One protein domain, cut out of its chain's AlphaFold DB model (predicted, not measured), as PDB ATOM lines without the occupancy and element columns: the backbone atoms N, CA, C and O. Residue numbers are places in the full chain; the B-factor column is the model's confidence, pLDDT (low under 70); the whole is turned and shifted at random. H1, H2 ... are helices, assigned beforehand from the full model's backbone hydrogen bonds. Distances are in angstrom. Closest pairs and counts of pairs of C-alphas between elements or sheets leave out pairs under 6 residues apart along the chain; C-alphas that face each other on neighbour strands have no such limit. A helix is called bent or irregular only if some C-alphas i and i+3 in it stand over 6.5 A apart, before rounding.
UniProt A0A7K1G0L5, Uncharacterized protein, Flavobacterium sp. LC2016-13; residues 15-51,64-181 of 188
ATOM      1  N   ASN A  15     196.396 153.121 186.977       49.78
ATOM      2  CA  ASN A  15     196.719 151.782 187.499       49.78
ATOM      3  C   ASN A  15     195.571 151.121 188.283       49.78
ATOM      4  O   ASN A  15     195.567 149.900 188.433       49.78
ATOM      5  N   ARG A  16     194.600 151.893 188.798       47.16
ATOM      6  CA  ARG A  16     193.418 151.321 189.468       47.16
ATOM      7  C   ARG A  16     192.430 150.740 188.461       47.16
ATOM      8  O   ARG A  16     191.926 149.647 188.690       47.16
ATOM      9  N   ASP A  17     192.218 151.425 187.340       51.31
ATOM     10  CA  ASP A  17     191.297 150.964 186.296       51.31
ATOM     11  C   ASP A  17     191.821 149.708 185.591       51.31
ATOM     12  O   ASP A  17     191.066 148.767 185.363       51.31
ATOM     13  N   VAL A  18     193.130 149.632 185.338       57.66
ATOM     14  CA  VAL A  18     193.761 148.452 184.727       57.66
ATOM     15  C   VAL A  18     193.644 147.216 185.630       57.66
ATOM     16  O   VAL A  18     193.233 146.157 185.161       57.66
ATOM     17  N   ASN A  19     193.914 147.343 186.935       57.78
ATOM     18  CA  ASN A  19     193.768 146.223 187.877       57.78
ATOM     19  C   ASN A  19     192.309 145.761 188.037       57.78
ATOM     20  O   ASN A  19     192.065 144.561 188.145       57.78
ATOM     21  N   ASN A  20     191.345 146.687 187.999       59.84
ATOM     22  CA  ASN A  20     189.920 146.349 188.038       59.84
ATOM     23  C   ASN A  20     189.465 145.610 186.769       59.84
ATOM     24  O   ASN A  20     188.681 144.668 186.864       59.84
ATOM     25  N   ILE A  21     189.977 145.992 185.593       62.25
ATOM     26  CA  ILE A  21     189.678 145.305 184.328       62.25
ATOM     27  C   ILE A  21     190.230 143.876 184.349       62.25
ATOM     28  O   ILE A  21     189.503 142.946 184.009       62.25
ATOM     29  N   PHE A  22     191.473 143.680 184.802       58.22
ATOM     30  CA  PHE A  22     192.058 142.339 184.916       58.22
ATOM     31  C   PHE A  22     191.311 141.455 185.923       58.22
ATOM     32  O   PHE A  22     191.064 140.285 185.636       58.22
ATOM     33  N   GLN A  23     190.897 142.002 187.071       56.56
ATOM     34  CA  GLN A  23     190.085 141.258 188.040       56.56
ATOM     35  C   GLN A  23     188.703 140.899 187.485       56.56
ATOM     36  O   GLN A  23     188.281 139.755 187.625       56.56
ATOM     37  N   MET A  24     188.017 141.822 186.803       56.94
ATOM     38  CA  MET A  24     186.736 141.517 186.150       56.94
ATOM     39  C   MET A  24     186.877 140.453 185.060       56.94
ATOM     40  O   MET A  24     186.013 139.589 184.941       56.94
ATOM     41  N   GLN A  25     187.954 140.491 184.271       62.28
ATOM     42  CA  GLN A  25     188.217 139.474 183.253       62.28
ATOM     43  C   GLN A  25     188.458 138.095 183.875       62.28
ATOM     44  O   GLN A  25     187.905 137.116 183.380       62.28
ATOM     45  N   ALA A  26     189.219 138.025 184.969       62.62
ATOM     46  CA  ALA A  26     189.456 136.777 185.690       62.62
ATOM     47  C   ALA A  26     188.161 136.204 186.292       62.62
ATOM     48  O   ALA A  26     187.880 135.024 186.109       62.62
ATOM     49  N   ILE A  27     187.334 137.046 186.924       70.94
ATOM     50  CA  ILE A  27     186.032 136.636 187.480       70.94
ATOM     51  C   ILE A  27     185.106 136.123 186.372       70.94
ATOM     52  O   ILE A  27     184.474 135.084 186.525       70.94
ATOM     53  N   ASN A  28     185.042 136.818 185.232       75.94
ATOM     54  CA  ASN A  28     184.207 136.385 184.114       75.94
ATOM     55  C   ASN A  28     184.665 135.036 183.544       75.94
ATOM     56  O   ASN A  28     183.821 134.203 183.233       75.94
ATOM     57  N   GLN A  29     185.976 134.799 183.443       78.56
ATOM     58  CA  GLN A  29     186.507 133.501 183.016       78.56
ATOM     59  C   GLN A  29     186.185 132.388 184.017       78.56
ATOM     60  O   GLN A  29     185.816 131.297 183.602       78.56
ATOM     61  N   GLU A  30     186.285 132.653 185.319       82.94
ATOM     62  CA  GLU A  30     185.932 131.679 186.359       82.94
ATOM     63  C   GLU A  30     184.441 131.311 186.305       82.94
ATOM     64  O   GLU A  30     184.090 130.133 186.352       82.94
ATOM     65  N   VAL A  31     183.569 132.307 186.110       86.06
ATOM     66  CA  VAL A  31     182.130 132.087 185.910       86.06
ATOM     67  C   VAL A  31     181.866 131.281 184.637       86.06
ATOM     68  O   VAL A  31     181.088 130.332 184.676       86.06
ATOM     69  N   GLU A  32     182.506 131.620 183.514       88.75
ATOM     70  CA  GLU A  32     182.356 130.874 182.256       88.75
ATOM     71  C   GLU A  32     182.802 129.413 182.402       88.75
ATOM     72  O   GLU A  32     182.089 128.519 181.951       88.75
ATOM     73  N   LEU A  33     183.929 129.154 183.072       89.88
ATOM     74  CA  LEU A  33     184.407 127.796 183.348       89.88
ATOM     75  C   LEU A  33     183.442 127.019 184.248       89.88
ATOM     76  O   LEU A  33     183.175 125.849 183.974       89.88
ATOM     77  N   GLY A  34     182.883 127.664 185.276       90.81
ATOM     78  CA  GLY A  34     181.841 127.069 186.112       90.81
ATOM     79  C   GLY A  34     180.625 126.640 185.288       90.81
ATOM     80  O   GLY A  34     180.182 125.500 185.391       90.81
ATOM     81  N   VAL A  35     180.156 127.511 184.389       92.75
ATOM     82  CA  VAL A  35     179.027 127.217 183.492       92.75
ATOM     83  C   VAL A  35     179.347 126.085 182.509       92.75
ATOM     84  O   VAL A  35     178.490 125.234 182.275       92.75
ATOM     85  N   ILE A  36     180.559 126.045 181.940       94.44
ATOM     86  CA  ILE A  36     180.992 124.948 181.057       94.44
ATOM     87  C   ILE A  36     180.909 123.611 181.798       94.44
ATOM     88  O   ILE A  36     180.317 122.661 181.286       94.44
ATOM     89  N   ASN A  37     181.460 123.555 183.011       93.19
ATOM     90  CA  ASN A  37     181.485 122.331 183.805       93.19
ATOM     91  C   ASN A  37     180.072 121.881 184.188       93.19
ATOM     92  O   ASN A  37     179.756 120.706 184.049       93.19
ATOM     93  N   GLU A  38     179.192 122.809 184.575       94.12
ATOM     94  CA  GLU A  38     177.793 122.480 184.866       94.12
ATOM     95  C   GLU A  38     177.049 121.897 183.655       94.12
ATOM     96  O   GLU A  38     176.245 120.973 183.807       94.12
ATOM     97  N   ILE A  39     177.306 122.417 182.449       94.19
ATOM     98  CA  ILE A  39     176.715 121.864 181.225       94.19
ATOM     99  C   ILE A  39     177.277 120.466 180.941       94.19
ATOM    100  O   ILE A  39     176.505 119.565 180.617       94.19
ATOM    101  N   PHE A  40     178.585 120.247 181.091       94.81
ATOM    102  CA  PHE A  40     179.162 118.912 180.918       94.81
ATOM    103  C   PHE A  40     178.634 117.911 181.943       94.81
ATOM    104  O   PHE A  40     178.231 116.820 181.547       94.81
ATOM    105  N   ASP A  41     178.529 118.285 183.217       93.50
ATOM    106  CA  ASP A  41     177.939 117.436 184.257       93.50
ATOM    107  C   ASP A  41     176.491 117.054 183.916       93.50
ATOM    108  O   ASP A  41     176.088 115.896 184.071       93.50
ATOM    109  N   PHE A  42     175.710 118.012 183.405       93.00
ATOM    110  CA  PHE A  42     174.360 117.758 182.909       93.00
ATOM    111  C   PHE A  42     174.363 116.761 181.741       93.00
ATOM    112  O   PHE A  42     173.652 115.757 181.801       93.00
ATOM    113  N   VAL A  43     175.187 116.986 180.715       91.06
ATOM    114  CA  VAL A  43     175.271 116.111 179.534       91.06
ATOM    115  C   VAL A  43     175.734 114.700 179.903       91.06
ATOM    116  O   VAL A  43     175.136 113.728 179.450       91.06
ATOM    117  N   ILE A  44     176.748 114.565 180.760       91.31
ATOM    118  CA  ILE A  44     177.252 113.274 181.249       91.31
ATOM    119  C   ILE A  44     176.151 112.517 181.994       91.31
ATOM    120  O   ILE A  44     175.976 111.311 181.804       91.31
ATOM    121  N   LYS A  45     175.393 113.214 182.846       90.81
ATOM    122  CA  LYS A  45     174.271 112.617 183.571       90.81
ATOM    123  C   LYS A  45     173.193 112.117 182.611       90.81
ATOM    124  O   LYS A  45     172.735 110.988 182.767       90.81
ATOM    125  N   GLU A  46     172.818 112.925 181.624       89.12
ATOM    126  CA  GLU A  46     171.836 112.539 180.607       89.12
ATOM    127  C   GLU A  46     172.338 111.368 179.746       89.12
ATOM    128  O   GLU A  46     171.572 110.451 179.455       89.12
ATOM    129  N   ALA A  47     173.628 111.345 179.395       85.75
ATOM    130  CA  ALA A  47     174.257 110.253 178.655       85.75
ATOM    131  C   ALA A  47     174.189 108.925 179.422       85.75
ATOM    132  O   ALA A  47     173.830 107.906 178.844       85.75
ATOM    133  N   LYS A  48     174.457 108.945 180.733       82.38
ATOM    134  CA  LYS A  48     174.403 107.758 181.605       82.38
ATOM    135  C   LYS A  48     172.983 107.210 181.803       82.38
ATOM    136  O   LYS A  48     172.835 106.059 182.198       82.38
ATOM    137  N   CYS A  49     171.944 108.011 181.552       79.31
ATOM    138  CA  CYS A  49     170.548 107.564 181.595       79.31
ATOM    139  C   CYS A  49     170.081 106.878 180.301       79.31
ATOM    140  O   CYS A  49     169.040 106.222 180.306       79.31
ATOM    141  N   LEU A  50     170.816 107.033 179.201       71.94
ATOM    142  CA  LEU A  50     170.593 106.284 177.971       71.94
ATOM    143  C   LEU A  50     171.372 104.973 178.123       71.94
ATOM    144  O   LEU A  50     172.588 105.037 178.206       71.94
ATOM    145  N   ASP A  51     170.716 103.808 178.212       54.19
ATOM    146  CA  ASP A  51     171.411 102.508 178.301       54.19
ATOM    147  C   ASP A  51     172.448 102.394 177.166       54.19
ATOM    148  O   ASP A  51     172.096 102.260 175.989       54.19
ATOM    149  N   LEU A  64     191.117 119.881 163.028       53.50
ATOM    150  CA  LEU A  64     191.313 120.103 161.596       53.50
ATOM    151  C   LEU A  64     190.925 121.526 161.181       53.50
ATOM    152  O   LEU A  64     189.785 121.972 161.249       53.50
ATOM    153  N   ILE A  65     191.957 122.257 160.747       57.31
ATOM    154  CA  ILE A  65     192.048 123.704 160.473       57.31
ATOM    155  C   ILE A  65     191.307 124.071 159.164       57.31
ATOM    156  O   ILE A  65     191.799 124.815 158.310       57.31
ATOM    157  N   HIS A  66     190.110 123.525 158.948       69.62
ATOM    158  CA  HIS A  66     189.343 123.680 157.708       69.62
ATOM    159  C   HIS A  66     187.912 124.162 157.937       69.62
ATOM    160  O   HIS A  66     187.046 123.967 157.083       69.62
ATOM    161  N   ILE A  67     187.680 124.907 159.022       83.00
ATOM    162  CA  ILE A  67     186.355 125.411 159.400       83.00
ATOM    163  C   ILE A  67     185.597 126.094 158.252       83.00
ATOM    164  O   ILE A  67     184.409 125.863 158.057       83.00
ATOM    165  N   VAL A  68     186.283 126.877 157.411       84.44
ATOM    166  CA  VAL A  68     185.661 127.540 156.251       84.44
ATOM    167  C   VAL A  68     185.142 126.525 155.230       84.44
ATOM    168  O   VAL A  68     184.022 126.672 154.742       84.44
ATOM    169  N   LYS A  69     185.936 125.494 154.920       85.38
ATOM    170  CA  LYS A  69     185.571 124.422 153.982       85.38
ATOM    171  C   LYS A  69     184.424 123.592 154.556       85.38
ATOM    172  O   LYS A  69     183.465 123.316 153.844       85.38
ATOM    173  N   LYS A  70     184.481 123.279 155.853       87.50
ATOM    174  CA  LYS A  70     183.446 122.523 156.560       87.50
ATOM    175  C   LYS A  70     182.104 123.247 156.590       87.50
ATOM    176  O   LYS A  70     181.074 122.635 156.315       87.50
ATOM    177  N   ILE A  71     182.115 124.561 156.832       89.94
ATOM    178  CA  ILE A  71     180.911 125.395 156.734       89.94
ATOM    179  C   ILE A  71     180.334 125.319 155.316       89.94
ATOM    180  O   ILE A  71     179.139 125.107 155.158       89.94
ATOM    181  N   SER A  72     181.161 125.437 154.276       88.19
ATOM    182  CA  SER A  72     180.682 125.389 152.888       88.19
ATOM    183  C   SER A  72     180.131 124.032 152.441       88.19
ATOM    184  O   SER A  72     179.383 123.990 151.470       88.19
ATOM    185  N   ILE A  73     180.492 122.937 153.113       90.25
ATOM    186  CA  ILE A  73     179.939 121.601 152.843       90.25
ATOM    187  C   ILE A  73     178.586 121.421 153.539       90.25
ATOM    188  O   ILE A  73     177.682 120.807 152.982       90.25
ATOM    189  N   ASN A  74     178.452 121.955 154.754       90.69
ATOM    190  CA  ASN A  74     177.302 121.695 155.617       90.69
ATOM    191  C   ASN A  74     176.195 122.751 155.531       90.69
ATOM    192  O   ASN A  74     175.067 122.471 155.929       90.69
ATOM    193  N   PHE A  75     176.492 123.946 155.016       92.81
ATOM    194  CA  PHE A  75     175.543 125.051 154.887       92.81
ATOM    195  C   PHE A  75     175.554 125.566 153.448       92.81
ATOM    196  O   PHE A  75     176.590 126.007 152.945       92.81
ATOM    197  N   CYS A  76     174.398 125.510 152.785       86.31
ATOM    198  CA  CYS A  76     174.263 125.836 151.362       86.31
ATOM    199  C   CYS A  76     173.703 127.243 151.134       86.31
ATOM    200  O   CYS A  76     174.045 127.898 150.146       86.31
ATOM    201  N   GLU A  77     172.832 127.720 152.025       91.94
ATOM    202  CA  GLU A  77     172.235 129.044 151.895       91.94
ATOM    203  C   GLU A  77     173.230 130.122 152.348       91.94
ATOM    204  O   GLU A  77     173.910 130.004 153.370       91.94
ATOM    205  N   LYS A  78     173.326 131.213 151.580       91.19
ATOM    206  CA  LYS A  78     174.286 132.294 151.853       91.19
ATOM    207  C   LYS A  78     174.101 132.893 153.248       91.19
ATOM    208  O   LYS A  78     175.094 133.199 153.906       91.19
ATOM    209  N   ASP A  79     172.854 133.048 153.678       92.31
ATOM    210  CA  ASP A  79     172.524 133.640 154.972       92.31
ATOM    211  C   ASP A  79     172.920 132.705 156.125       92.31
ATOM    212  O   ASP A  79     173.515 133.168 157.096       92.31
ATOM    213  N   GLU A  80     172.734 131.388 155.970       92.19
ATOM    214  CA  GLU A  80     173.202 130.380 156.933       92.19
ATOM    215  C   GLU A  80     174.730 130.398 157.068       92.19
ATOM    216  O   GLU A  80     175.266 130.437 158.174       92.19
ATOM    217  N   ILE A  81     175.454 130.437 155.942       92.12
ATOM    218  CA  ILE A  81     176.924 130.502 155.938       92.12
ATOM    219  C   ILE A  81     177.414 131.755 156.678       92.12
ATOM    220  O   ILE A  81     178.401 131.694 157.419       92.12
ATOM    221  N   VAL A  82     176.771 132.904 156.451       92.94
ATOM    222  CA  VAL A  82     177.119 134.162 157.129       92.94
ATOM    223  C   VAL A  82     176.852 134.050 158.628       92.94
ATOM    224  O   VAL A  82     177.716 134.433 159.418       92.94
ATOM    225  N   GLU A  83     175.709 133.491 159.015       92.88
ATOM    226  CA  GLU A  83     175.326 133.307 160.415       92.88
ATOM    227  C   GLU A  83     176.319 132.402 161.164       92.88
ATOM    228  O   GLU A  83     176.858 132.794 162.201       92.88
ATOM    229  N   VAL A  84     176.667 131.237 160.608       92.31
ATOM    230  CA  VAL A  84     177.614 130.304 161.246       92.31
ATOM    231  C   VAL A  84     179.008 130.922 161.371       92.31
ATOM    232  O   VAL A  84     179.660 130.794 162.409       92.31
ATOM    233  N   LYS A  85     179.468 131.665 160.356       91.44
ATOM    234  CA  LYS A  85     180.741 132.402 160.439       91.44
ATOM    235  C   LYS A  85     180.733 133.439 161.560       91.44
ATOM    236  O   LYS A  85     181.747 133.604 162.241       91.44
ATOM    237  N   GLN A  86     179.613 134.134 161.759       92.62
ATOM    238  CA  GLN A  86     179.462 135.077 162.867       92.62
ATOM    239  C   GLN A  86     179.498 134.358 164.217       92.62
ATOM    240  O   GLN A  86     180.168 134.847 165.124       92.62
ATOM    241  N   TYR A  87     178.868 133.188 164.341       92.88
ATOM    242  CA  TYR A  87     178.953 132.375 165.555       92.88
ATOM    243  C   TYR A  87     180.394 131.996 165.896       92.88
ATOM    244  O   TYR A  87     180.855 132.326 166.988       92.88
ATOM    245  N   PHE A  88     181.145 131.422 164.950       90.38
ATOM    246  CA  PHE A  88     182.563 131.104 165.163       90.38
ATOM    247  C   PHE A  88     183.392 132.335 165.531       90.38
ATOM    248  O   PHE A  88     184.202 132.280 166.451       90.38
ATOM    249  N   THR A  89     183.163 133.465 164.859       89.00
ATOM    250  CA  THR A  89     183.902 134.709 165.128       89.00
ATOM    251  C   THR A  89     183.621 135.241 166.535       89.00
ATOM    252  O   THR A  89     184.545 135.608 167.258       89.00
ATOM    253  N   ASN A  90     182.350 135.268 166.939       90.44
ATOM    254  CA  ASN A  90     181.924 135.853 168.209       90.44
ATOM    255  C   ASN A  90     182.242 134.951 169.409       90.44
ATOM    256  O   ASN A  90     182.449 135.451 170.516       90.44
ATOM    257  N   LEU A  91     182.269 133.634 169.200       92.31
ATOM    258  CA  LEU A  91     182.398 132.640 170.264       92.31
ATOM    259  C   LEU A  91     183.770 131.958 170.305       92.31
ATOM    260  O   LEU A  91     183.997 131.138 171.186       92.31
ATOM    261  N   TYR A  92     184.717 132.328 169.436       88.06
ATOM    262  CA  TYR A  92     186.038 131.691 169.334       88.06
ATOM    263  C   TYR A  92     186.753 131.490 170.682       88.06
ATOM    264  O   TYR A  92     187.257 130.410 170.979       88.06
ATOM    265  N   SER A  93     186.770 132.521 171.533       88.06
ATOM    266  CA  SER A  93     187.408 132.438 172.855       88.06
ATOM    267  C   SER A  93     186.727 131.428 173.784       88.06
ATOM    268  O   SER A  93     187.409 130.731 174.529       88.06
ATOM    269  N   LYS A  94     185.397 131.315 173.709       92.06
ATOM    270  CA  LYS A  94     184.608 130.360 174.489       92.06
ATOM    271  C   LYS A  94     184.754 128.940 173.956       92.06
ATOM    272  O   LYS A  94     184.879 128.032 174.765       92.06
ATOM    273  N   ILE A  95     184.815 128.753 172.635       92.12
ATOM    274  CA  ILE A  95     185.106 127.451 172.005       92.12
ATOM    275  C   ILE A  95     186.437 126.905 172.536       92.12
ATOM    276  O   ILE A  95     186.512 125.759 172.968       92.12
ATOM    277  N   HIS A  96     187.468 127.751 172.608       88.50
ATOM    278  CA  HIS A  96     188.764 127.362 173.172       88.50
ATOM    279  C   HIS A  96     188.693 126.994 174.662       88.50
ATOM    280  O   HIS A  96     189.353 126.057 175.106       88.50
ATOM    281  N   SER A  97     187.901 127.721 175.456       91.19
ATOM    282  CA  SER A  97     187.672 127.377 176.867       91.19
ATOM    283  C   SER A  97     186.929 126.048 177.018       91.19
ATOM    284  O   SER A  97     187.313 125.239 177.857       91.19
ATOM    285  N   VAL A  98     185.912 125.807 176.184       94.81
ATOM    286  CA  VAL A  98     185.167 124.542 176.129       94.81
ATOM    287  C   VAL A  98     186.109 123.384 175.834       94.81
ATOM    288  O   VAL A  98     186.102 122.405 176.569       94.81
ATOM    289  N   GLU A  99     186.958 123.516 174.816       92.50
ATOM    290  CA  GLU A  99     187.924 122.479 174.460       92.50
ATOM    291  C   GLU A  99     188.871 122.160 175.623       92.50
ATOM    292  O   GLU A  99     189.104 120.993 175.932       92.50
ATOM    293  N   LYS A 100     189.397 123.182 176.307       90.50
ATOM    294  CA  LYS A 100     190.265 122.969 177.474       90.50
ATOM    295  C   LYS A 100     189.550 122.245 178.607       90.50
ATOM    296  O   LYS A 100     190.140 121.356 179.215       90.50
ATOM    297  N   SER A 101     188.312 122.636 178.904       93.75
ATOM    298  CA  SER A 101     187.502 121.951 179.912       93.75
ATOM    299  C   SER A 101     187.216 120.511 179.496       93.75
ATOM    300  O   SER A 101     187.314 119.618 180.327       93.75
ATOM    301  N   PHE A 102     186.934 120.272 178.214       93.81
ATOM    302  CA  PHE A 102     186.677 118.942 177.672       93.81
ATOM    303  C   PHE A 102     187.909 118.033 177.786       93.81
ATOM    304  O   PHE A 102     187.815 116.929 178.314       93.81
ATOM    305  N   GLN A 103     189.088 118.530 177.399       91.25
ATOM    306  CA  GLN A 103     190.366 117.813 177.510       91.25
ATOM    307  C   GLN A 103     190.777 117.508 178.958       91.25
ATOM    308  O   GLN A 103     191.601 116.623 179.183       91.25
ATOM    309  N   ALA A 104     190.240 118.240 179.939       91.88
ATOM    310  CA  ALA A 104     190.489 117.992 181.356       91.88
ATOM    311  C   ALA A 104     189.618 116.864 181.941       91.88
ATOM    312  O   ALA A 104     189.905 116.390 183.044       91.88
ATOM    313  N   LEU A 105     188.566 116.436 181.233       91.44
ATOM    314  CA  LEU A 105     187.739 115.296 181.625       91.44
ATOM    315  C   LEU A 105     188.502 113.981 181.428       91.44
ATOM    316  O   LEU A 105     189.418 113.890 180.610       91.44
ATOM    317  N   ASN A 106     188.103 112.938 182.157       92.19
ATOM    318  CA  ASN A 106     188.596 111.589 181.885       92.19
ATOM    319  C   ASN A 106     188.029 111.056 180.555       92.19
ATOM    320  O   ASN A 106     187.032 111.561 180.040       92.19
ATOM    321  N   GLU A 107     188.668 110.025 180.005       88.19
ATOM    322  CA  GLU A 107     188.319 109.468 178.694       88.19
ATOM    323  C   GLU A 107     186.874 108.941 178.627       88.19
ATOM    324  O   GLU A 107     186.192 109.147 177.623       88.19
ATOM    325  N   ASP A 108     186.372 108.329 179.703       88.31
ATOM    326  CA  ASP A 108     185.007 107.787 179.754       88.31
ATOM    327  C   ASP A 108     183.945 108.896 179.673       88.31
ATOM    328  O   ASP A 108     182.943 108.770 178.959       88.31
ATOM    329  N   ASP A 109     184.159 110.009 180.376       90.31
ATOM    330  CA  ASP A 109     183.260 111.161 180.335       90.31
ATOM    331  C   ASP A 109     183.354 111.886 178.978       90.31
ATOM    332  O   ASP A 109     182.317 112.256 178.421       90.31
ATOM    333  N   GLN A 110     184.551 112.005 178.383       90.19
ATOM    334  CA  GLN A 110     184.712 112.533 177.016       90.19
ATOM    335  C   GLN A 110     183.916 111.703 175.996       90.19
ATOM    336  O   GLN A 110     183.143 112.253 175.206       90.19
ATOM    337  N   GLN A 111     184.037 110.372 176.049       87.75
ATOM    338  CA  GLN A 111     183.293 109.457 175.176       87.75
ATOM    339  C   GLN A 111     181.779 109.548 175.400       87.75
ATOM    340  O   GLN A 111     181.011 109.554 174.434       87.75
ATOM    341  N   SER A 112     181.344 109.661 176.658       88.25
ATOM    342  CA  SER A 112     179.927 109.816 177.010       88.25
ATOM    343  C   SER A 112     179.329 111.078 176.386       88.25
ATOM    344  O   SER A 112     178.227 111.037 175.832       88.25
ATOM    345  N   ILE A 113     180.068 112.188 176.423       92.06
ATOM    346  CA  ILE A 113     179.642 113.447 175.808       92.06
ATOM    347  C   ILE A 113     179.615 113.321 174.279       92.06
ATOM    348  O   ILE A 113     178.583 113.634 173.686       92.06
ATOM    349  N   HIS A 114     180.677 112.818 173.632       89.81
ATOM    350  CA  HIS A 114     180.689 112.616 172.172       89.81
ATOM    351  C   HIS A 114     179.496 111.773 171.699       89.81
ATOM    352  O   HIS A 114     178.826 112.106 170.715       89.81
ATOM    353  N   PHE A 115     179.193 110.688 172.415       86.69
ATOM    354  CA  PHE A 115     178.052 109.834 172.105       86.69
ATOM    355  C   PHE A 115     176.725 110.582 172.255       86.69
ATOM    356  O   PHE A 115     175.886 110.542 171.355       86.69
ATOM    357  N   TYR A 116     176.533 111.300 173.362       90.69
ATOM    358  CA  TYR A 116     175.310 112.063 173.583       90.69
ATOM    359  C   TYR A 116     175.096 113.109 172.485       90.69
ATOM    360  O   TYR A 116     174.021 113.175 171.884       90.69
ATOM    361  N   VAL A 117     176.137 113.883 172.171       91.62
ATOM    362  CA  VAL A 117     176.093 114.937 171.153       91.62
ATOM    363  C   VAL A 117     175.784 114.354 169.773       91.62
ATOM    364  O   VAL A 117     174.865 114.830 169.100       91.62
ATOM    365  N   SER A 118     176.488 113.294 169.365       90.62
ATOM    366  CA  SER A 118     176.246 112.635 168.075       90.62
ATOM    367  C   SER A 118     174.850 112.008 168.000       90.62
ATOM    368  O   SER A 118     174.163 112.180 166.993       90.62
ATOM    369  N   SER A 119     174.367 111.366 169.071       89.62
ATOM    370  CA  SER A 119     173.008 110.812 169.133       89.62
ATOM    371  C   SER A 119     171.950 111.893 168.917       89.62
ATOM    372  O   SER A 119     171.078 111.732 168.062       89.62
ATOM    373  N   LYS A 120     172.038 113.015 169.644       92.56
ATOM    374  CA  LYS A 120     171.086 114.128 169.500       92.56
ATOM    375  C   LYS A 120     171.150 114.756 168.114       92.56
ATOM    376  O   LYS A 120     170.110 115.072 167.539       92.56
ATOM    377  N   TYR A 121     172.348 114.877 167.546       93.75
ATOM    378  CA  TYR A 121     172.522 115.337 166.172       93.75
ATOM    379  C   TYR A 121     171.832 114.408 165.168       93.75
ATOM    380  O   TYR A 121     171.094 114.891 164.309       93.75
ATOM    381  N   PHE A 122     172.012 113.090 165.279       89.88
ATOM    382  CA  PHE A 122     171.378 112.139 164.362       89.88
ATOM    383  C   PHE A 122     169.854 112.115 164.488       89.88
ATOM    384  O   PHE A 122     169.175 111.984 163.468       89.88
ATOM    385  N   ASP A 123     169.307 112.284 165.692       90.56
ATOM    386  CA  ASP A 123     167.857 112.393 165.894       90.56
ATOM    387  C   ASP A 123     167.280 113.631 165.186       90.56
ATOM    388  O   ASP A 123     166.278 113.540 164.469       90.56
ATOM    389  N   LEU A 124     167.957 114.779 165.301       92.31
ATOM    390  CA  LEU A 124     167.577 116.003 164.590       92.31
ATOM    391  C   LEU A 124     167.764 115.872 163.072       92.31
ATOM    392  O   LEU A 124     166.882 116.257 162.307       92.31
ATOM    393  N   LYS A 125     168.870 115.266 162.619       89.62
ATOM    394  CA  LYS A 125     169.158 115.039 161.192       89.62
ATOM    395  C   LYS A 125     168.100 114.158 160.524       89.62
ATOM    396  O   LYS A 125     167.696 114.438 159.401       89.62
ATOM    397  N   ARG A 126     167.612 113.122 161.217       89.56
ATOM    398  CA  ARG A 126     166.516 112.250 160.742       89.56
ATOM    399  C   ARG A 126     165.181 112.975 160.592       89.56
ATOM    400  O   ARG A 126     164.305 112.469 159.902       89.56
ATOM    401  N   SER A 127     165.031 114.133 161.227       88.75
ATOM    402  CA  SER A 127     163.817 114.947 161.159       88.75
ATOM    403  C   SER A 127     163.808 115.898 159.950       88.75
ATOM    404  O   SER A 127     162.954 116.775 159.888       88.75
ATOM    405  N   GLU A 128     164.760 115.748 159.015       85.31
ATOM    406  CA  GLU A 128     164.919 116.567 157.795       85.31
ATOM    407  C   GLU A 128     164.999 118.084 158.063       85.31
ATOM    408  O   GLU A 128     164.658 118.917 157.224       85.31
ATOM    409  N   MET A 129     165.477 118.446 159.253       89.56
ATOM    410  CA  MET A 129     165.652 119.826 159.687       89.56
ATOM    411  C   MET A 129     166.807 120.502 158.932       89.56
ATOM    412  O   MET A 129     167.797 119.849 158.579       89.56
ATOM    413  N   LYS A 130     166.723 121.823 158.713       91.19
ATOM    414  CA  LYS A 130     167.828 122.553 158.076       91.19
ATOM    415  C   LYS A 130     169.092 122.502 158.948       91.19
ATOM    416  O   LYS A 130     168.988 122.611 160.171       91.19
ATOM    417  N   PRO A 131     170.299 122.440 158.358       92.06
ATOM    418  CA  PRO A 131     171.566 122.437 159.095       92.06
ATOM    419  C   PRO A 131     171.675 123.516 160.183       92.06
ATOM    420  O   PRO A 131     172.098 123.235 161.306       92.06
ATOM    421  N   ILE A 132     171.256 124.749 159.884       92.81
ATOM    422  CA  ILE A 132     171.317 125.857 160.849       92.81
ATOM    423  C   ILE A 132     170.356 125.668 162.026       92.81
ATOM    424  O   ILE A 132     170.662 126.044 163.156       92.81
ATOM    425  N   GLU A 133     169.194 125.071 161.773       93.56
ATOM    426  CA  GLU A 133     168.204 124.773 162.800       93.56
ATOM    427  C   GLU A 133     168.695 123.625 163.683       93.56
ATOM    428  O   GLU A 133     168.534 123.701 164.898       93.56
ATOM    429  N   ILE A 134     169.375 122.620 163.115       94.19
ATOM    430  CA  ILE A 134     170.015 121.548 163.892       94.19
ATOM    431  C   ILE A 134     171.031 122.143 164.873       94.19
ATOM    432  O   ILE A 134     170.997 121.820 166.058       94.19
ATOM    433  N   LEU A 135     171.894 123.055 164.408       93.12
ATOM    434  CA  LEU A 135     172.892 123.717 165.257       93.12
ATOM    435  C   LEU A 135     172.235 124.466 166.429       93.12
ATOM    436  O   LEU A 135     172.678 124.338 167.571       93.12
ATOM    437  N   LYS A 136     171.153 125.207 166.162       92.19
ATOM    438  CA  LYS A 136     170.393 125.948 167.185       92.19
ATOM    439  C   LYS A 136     169.716 125.011 168.189       92.19
ATOM    440  O   LYS A 136     169.874 125.201 169.389       92.19
ATOM    441  N   ASN A 137     169.038 123.968 167.708       93.56
ATOM    442  CA  ASN A 137     168.351 123.005 168.571       93.56
ATOM    443  C   ASN A 137     169.327 122.196 169.436       93.56
ATOM    444  O   ASN A 137     169.016 121.899 170.586       93.56
ATOM    445  N   LEU A 138     170.521 121.869 168.928       93.94
ATOM    446  CA  LEU A 138     171.555 121.228 169.742       93.94
ATOM    447  C   LEU A 138     171.972 122.110 170.924       93.94
ATOM    448  O   LEU A 138     172.099 121.603 172.035       93.94
ATOM    449  N   ALA A 139     172.127 123.421 170.715       92.38
ATOM    450  CA  ALA A 139     172.465 124.335 171.804       92.38
ATOM    451  C   ALA A 139     171.373 124.340 172.887       92.38
ATOM    452  O   ALA A 139     171.695 124.326 174.073       92.38
ATOM    453  N   ASP A 140     170.099 124.282 172.492       91.25
ATOM    454  CA  ASP A 140     168.977 124.200 173.431       91.25
ATOM    455  C   ASP A 140     168.958 122.884 174.222       91.25
ATOM    456  O   ASP A 140     168.698 122.896 175.424       91.25
ATOM    457  N   ILE A 141     169.287 121.760 173.578       90.00
ATOM    458  CA  ILE A 141     169.346 120.436 174.222       90.00
ATOM    459  C   ILE A 141     170.431 120.380 175.304       90.00
ATOM    460  O   ILE A 141     170.242 119.712 176.319       90.00
ATOM    461  N   PHE A 142     171.555 121.072 175.114       85.69
ATOM    462  CA  PHE A 142     172.661 121.060 176.078       85.69
ATOM    463  C   PHE A 142     172.463 122.018 177.256       85.69
ATOM    464  O   PHE A 142     173.259 122.004 178.192       85.69
ATOM    465  N   MET A 143     171.411 122.839 177.260       88.19
ATOM    466  CA  MET A 143     171.138 123.737 178.378       88.19
ATOM    467  C   MET A 143     170.345 123.041 179.495       88.19
ATOM    468  O   MET A 143     169.252 122.525 179.248       88.19
ATOM    469  N   PRO A 144     170.796 123.131 180.762       84.56
ATOM    470  CA  PRO A 144     169.969 122.764 181.901       84.56
ATOM    471  C   PRO A 144     168.649 123.563 181.899       84.56
ATOM    472  O   PRO A 144     168.677 124.780 181.674       84.56
ATOM    473  N   PRO A 145     167.489 122.948 182.216       80.75
ATOM    474  CA  PRO A 145     166.182 123.609 182.111       80.75
ATOM    475  C   PRO A 145     166.055 124.924 182.895       80.75
ATOM    476  O   PRO A 145     165.336 125.835 182.489       80.75
ATOM    477  N   SER A 146     166.772 125.053 184.017       79.38
ATOM    478  CA  SER A 146     166.790 126.261 184.850       79.38
ATOM    479  C   SER A 146     167.543 127.443 184.230       79.38
ATOM    480  O   SER A 146     167.398 128.568 184.709       79.38
ATOM    481  N   SER A 147     168.331 127.216 183.176       82.56
ATOM    482  CA  SER A 147     169.355 128.155 182.705       82.56
ATOM    483  C   SER A 147     169.070 128.763 181.327       82.56
ATOM    484  O   SER A 147     169.809 129.640 180.889       82.56
ATOM    485  N   ILE A 148     167.955 128.394 180.684       76.62
ATOM    486  CA  ILE A 148     167.570 128.809 179.315       76.62
ATOM    487  C   ILE A 148     167.517 130.340 179.134       76.62
ATOM    488  O   ILE A 148     167.738 130.860 178.045       76.62
ATOM    489  N   LYS A 149     167.236 131.098 180.203       80.56
ATOM    490  CA  LYS A 149     167.165 132.572 180.156       80.56
ATOM    491  C   LYS A 149     168.497 133.269 180.446       80.56
ATOM    492  O   LYS A 149     168.541 134.497 180.398       80.56
ATOM    493  N   ASN A 150     169.551 132.531 180.791       86.38
ATOM    494  CA  ASN A 150     170.847 133.105 181.128       86.38
ATOM    495  C   ASN A 150     171.715 133.234 179.858       86.38
ATOM    496  O   ASN A 150     172.117 132.210 179.302       86.38
ATOM    497  N   PRO A 151     172.061 134.460 179.416       88.56
ATOM    498  CA  PRO A 151     172.847 134.667 178.198       88.56
ATOM    499  C   PRO A 151     174.211 133.969 178.216       88.56
ATOM    500  O   PRO A 151     174.692 133.542 177.167       88.56
ATOM    501  N   THR A 152     174.824 133.820 179.395       90.50
ATOM    502  CA  THR A 152     176.096 133.103 179.533       90.50
ATOM    503  C   THR A 152     175.918 131.635 179.161       90.50
ATOM    504  O   THR A 152     176.658 131.153 178.309       90.50
ATOM    505  N   TYR A 153     174.891 130.956 179.689       92.50
ATOM    506  CA  TYR A 153     174.615 129.551 179.350       92.50
ATOM    507  C   TYR A 153     174.304 129.383 177.871       92.50
ATOM    508  O   TYR A 153     174.856 128.481 177.255       92.50
ATOM    509  N   VAL A 154     173.506 130.279 177.283       91.88
ATOM    510  CA  VAL A 154     173.212 130.242 175.840       91.88
ATOM    511  C   VAL A 154     174.506 130.328 175.028       91.88
ATOM    512  O   VAL A 154     174.752 129.496 174.158       91.88
ATOM    513  N   SER A 155     175.373 131.296 175.343       92.94
ATOM    514  CA  SER A 155     176.633 131.478 174.612       92.94
ATOM    515  C   SER A 155     177.599 130.301 174.783       92.94
ATOM    516  O   SER A 155     178.288 129.929 173.831       92.94
ATOM    517  N   ILE A 156     177.642 129.691 175.972       95.12
ATOM    518  CA  ILE A 156     178.481 128.522 176.244       95.12
ATOM    519  C   ILE A 156     177.915 127.282 175.552       95.12
ATOM    520  O   ILE A 156     178.667 126.588 174.881       95.12
ATOM    521  N   ALA A 157     176.605 127.042 175.618       94.56
ATOM    522  CA  ALA A 157     175.962 125.928 174.929       94.56
ATOM    523  C   ALA A 157     176.179 126.005 173.411       94.56
ATOM    524  O   ALA A 157     176.570 125.021 172.791       94.56
ATOM    525  N   GLN A 158     176.044 127.195 172.816       94.88
ATOM    526  CA  GLN A 158     176.412 127.418 171.415       94.88
ATOM    527  C   GLN A 158     177.891 127.108 171.156       94.88
ATOM    528  O   GLN A 158     178.214 126.439 170.181       94.88
ATOM    529  N   SER A 159     178.791 127.545 172.040       95.31
ATOM    530  CA  SER A 159     180.230 127.265 171.913       95.31
ATOM    531  C   SER A 159     180.542 125.769 171.989       95.31
ATOM    532  O   SER A 159     181.422 125.304 171.273       95.31
ATOM    533  N   ILE A 160     179.795 125.010 172.796       95.44
ATOM    534  CA  ILE A 160     179.884 123.547 172.876       95.44
ATOM    535  C   ILE A 160     179.489 122.905 171.547       95.44
ATOM    536  O   ILE A 160     180.235 122.083 171.023       95.44
ATOM    537  N   VAL A 161     178.370 123.320 170.946       95.62
ATOM    538  CA  VAL A 161     177.967 122.811 169.622       95.62
ATOM    539  C   VAL A 161     179.033 123.118 168.568       95.62
ATOM    540  O   VAL A 161     179.362 122.257 167.759       95.62
ATOM    541  N   LEU A 162     179.588 124.332 168.574       94.06
ATOM    542  CA  LEU A 162     180.612 124.742 167.610       94.06
ATOM    543  C   LEU A 162     181.936 123.997 167.810       94.06
ATOM    544  O   LEU A 162     182.610 123.715 166.826       94.06
ATOM    545  N   PHE A 163     182.285 123.651 169.050       93.81
ATOM    546  CA  PHE A 163     183.418 122.778 169.347       93.81
ATOM    547  C   PHE A 163     183.230 121.390 168.712       93.81
ATOM    548  O   PHE A 163     184.082 120.964 167.941       93.81
ATOM    549  N   PHE A 164     182.078 120.745 168.924       92.56
ATOM    550  CA  PHE A 164     181.784 119.433 168.326       92.56
ATOM    551  C   PHE A 164     181.565 119.484 166.804       92.56
ATOM    552  O   PHE A 164     181.704 118.485 166.094       92.56
ATOM    553  N   PHE A 165     181.207 120.654 166.271       91.50
ATOM    554  CA  PHE A 165     181.267 120.903 164.836       91.50
ATOM    555  C   PHE A 165     182.714 120.926 164.352       91.50
ATOM    556  O   PHE A 165     182.998 120.348 163.313       91.50
ATOM    557  N   ASP A 166     183.628 121.577 165.065       87.75
ATOM    558  CA  ASP A 166     185.038 121.662 164.675       87.75
ATOM    559  C   ASP A 166     185.742 120.295 164.789       87.75
ATOM    560  O   ASP A 166     186.422 119.883 163.853       87.75
ATOM    561  N   ASP A 167     185.475 119.524 165.851       84.81
ATOM    562  CA  ASP A 167     186.103 118.210 166.100       84.81
ATOM    563  C   ASP A 167     185.551 117.040 165.257       84.81
ATOM    564  O   ASP A 167     186.051 115.919 165.330       84.81
ATOM    565  N   CYS A 168     184.538 117.304 164.424       85.62
ATOM    566  CA  CYS A 168     183.887 116.322 163.549       85.62
ATOM    567  C   CYS A 168     182.994 115.269 164.221       85.62
ATOM    568  O   CYS A 168     182.641 114.281 163.569       85.62
ATOM    569  N   THR A 169     182.564 115.486 165.459       87.06
ATOM    570  CA  THR A 169     181.527 114.669 166.110       87.06
ATOM    571  C   THR A 169     180.172 114.833 165.433       87.06
ATOM    572  O   THR A 169     179.386 113.886 165.353       87.06
ATOM    573  N   ILE A 170     179.883 116.041 164.949       89.12
ATOM    574  CA  ILE A 170     178.642 116.378 164.252       89.12
ATOM    575  C   ILE A 170     178.942 116.994 162.889       89.12
ATOM    576  O   ILE A 170     180.012 117.570 162.677       89.12
ATOM    577  N   PHE A 171     177.948 116.924 162.000       90.25
ATOM    578  CA  PHE A 171     178.031 117.389 160.613       90.25
ATOM    579  C   PHE A 171     179.024 116.614 159.735       90.25
ATOM    580  O   PHE A 171     179.790 115.774 160.198       90.25
ATOM    581  N   GLU A 172     178.936 116.842 158.426       85.56
ATOM    582  CA  GLU A 172     179.776 116.163 157.448       85.56
ATOM    583  C   GLU A 172     181.225 116.626 157.556       85.56
ATOM    584  O   GLU A 172     181.517 117.819 157.731       85.56
ATOM    585  N   LYS A 173     182.117 115.654 157.399       83.19
ATOM    586  CA  LYS A 173     183.558 115.842 157.343       83.19
ATOM    587  C   LYS A 173     183.991 116.378 155.982       83.19
ATOM    588  O   LYS A 173     183.353 116.135 154.954       83.19
ATOM    589  N   THR A 174     185.103 117.098 155.950       76.81
ATOM    590  CA  THR A 174     185.809 117.364 154.695       76.81
ATOM    591  C   THR A 174     186.408 116.066 154.135       76.81
ATOM    592  O   THR A 174     186.616 115.097 154.854       76.81
ATOM    593  N   VAL A 175     186.705 116.027 152.831       74.06
ATOM    594  CA  VAL A 175     187.357 114.854 152.205       74.06
ATOM    595  C   VAL A 175     188.679 114.506 152.898       74.06
ATOM    596  O   VAL A 175     189.009 113.334 153.029       74.06
ATOM    597  N   ASP A 176     189.411 115.521 153.358       68.94
ATOM    598  CA  ASP A 176     190.685 115.342 154.053       68.94
ATOM    599  C   ASP A 176     190.455 114.681 155.428       68.94
ATOM    600  O   ASP A 176     191.096 113.683 155.734       68.94
ATOM    601  N   GLU A 177     189.446 115.144 156.179       64.81
ATOM    602  CA  GLU A 177     189.006 114.572 157.468       64.81
ATOM    603  C   GLU A 177     188.488 113.124 157.359       64.81
ATOM    604  O   GLU A 177     188.627 112.334 158.293       64.81
ATOM    605  N   SER A 178     187.858 112.756 156.241       63.62
ATOM    606  CA  SER A 178     187.324 111.400 156.039       63.62
ATOM    607  C   SER A 178     188.413 110.362 155.760       63.62
ATOM    608  O   SER A 178     188.260 109.205 156.140       63.62
ATOM    609  N   ASN A 179     189.512 110.761 155.114       58.00
ATOM    610  CA  ASN A 179     190.605 109.849 154.754       58.00
ATOM    611  C   ASN A 179     191.471 109.433 155.956       58.00
ATOM    612  O   ASN A 179     192.216 108.461 155.864       58.00
ATOM    613  N   GLU A 180     191.385 110.159 157.070       57.22
ATOM    614  CA  GLU A 180     192.114 109.865 158.312       57.22
ATOM    615  C   GLU A 180     191.383 108.844 159.201       57.22
ATOM    616  O   GLU A 180     191.946 108.332 160.168       57.22
ATOM    617  N   GLN A 181     190.135 108.498 158.867       50.84
ATOM    618  CA  GLN A 181     189.351 107.529 159.620       50.84
ATOM    619  C   GLN A 181     189.628 106.111 159.101       50.84
ATOM    620  O   GLN A 181     189.314 105.781 157.960       50.84
TER     621      GLN A 181
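What this domain is: This is residues 15 to 51 and 64 to 181 of the 188 residues of an uncharacterized protein of Flavobacterium sp. LC2016-13 (UniProt A0A7K1G0L5). A compact body of helices is packed round H6 in its core, and one long helix, H1, runs past it and sticks out with residues 15 to 27. H1, H3b and H5 pack on H6, H4 crosses H1, and the hairpin of H2 and H3a lies away from H1. The 155 printed residues, with seven named helices, H1 to H7, and no named strand, are all helix in class and compact, with a radius of gyration of the C-alphas of 16.4 A and spans of 53 by 39 by 32 A.

Where its parts are: H1, residues 15 to 49, begins at C-alpha 15 (196.719, 151.782, 187.499) and is 51.7 A long. H2 is residues 67 to 74. H3, residues 78 to 103, is one helix by its hydrogen bonds but bent, with C-alphas 90 and 93 8.0 A apart; its arms are H3a, 78 to 90, and H3b, 93 to 103. H4, 107 to 125, is 26.5 A long, H5 is 131 to 141, and H6, 151 to 166, is 22.4 A. H7, 175 to 179, ends at C-alpha 179 (190.605, 109.849, 154.754).

How they stand to each other: With residues 32 to 39 alone H1 touches H6, C-alphas 35 and 153 being closest at 6.5 A. H4 touches H1, about perpendicular at 76 degrees, closest at C-alphas 47 and 116, 5.5 A. H6 touches H3b, C-alphas 95 and 159 at 4.9 A, and H5, C-alphas 139 and 157 at 5.0 A. H7 touches no helix. Every O i to N i+4 pair is within hydrogen-bond range in each helix and arm.

The domain as a whole: Residues 52 to 63 are not printed; C-alphas 51 and 64 are 31.4 A apart. Of the links printed whole, none is long. pLDDT is under 70 at 15 to 26, 51, 64 to 66 and 176 to 181.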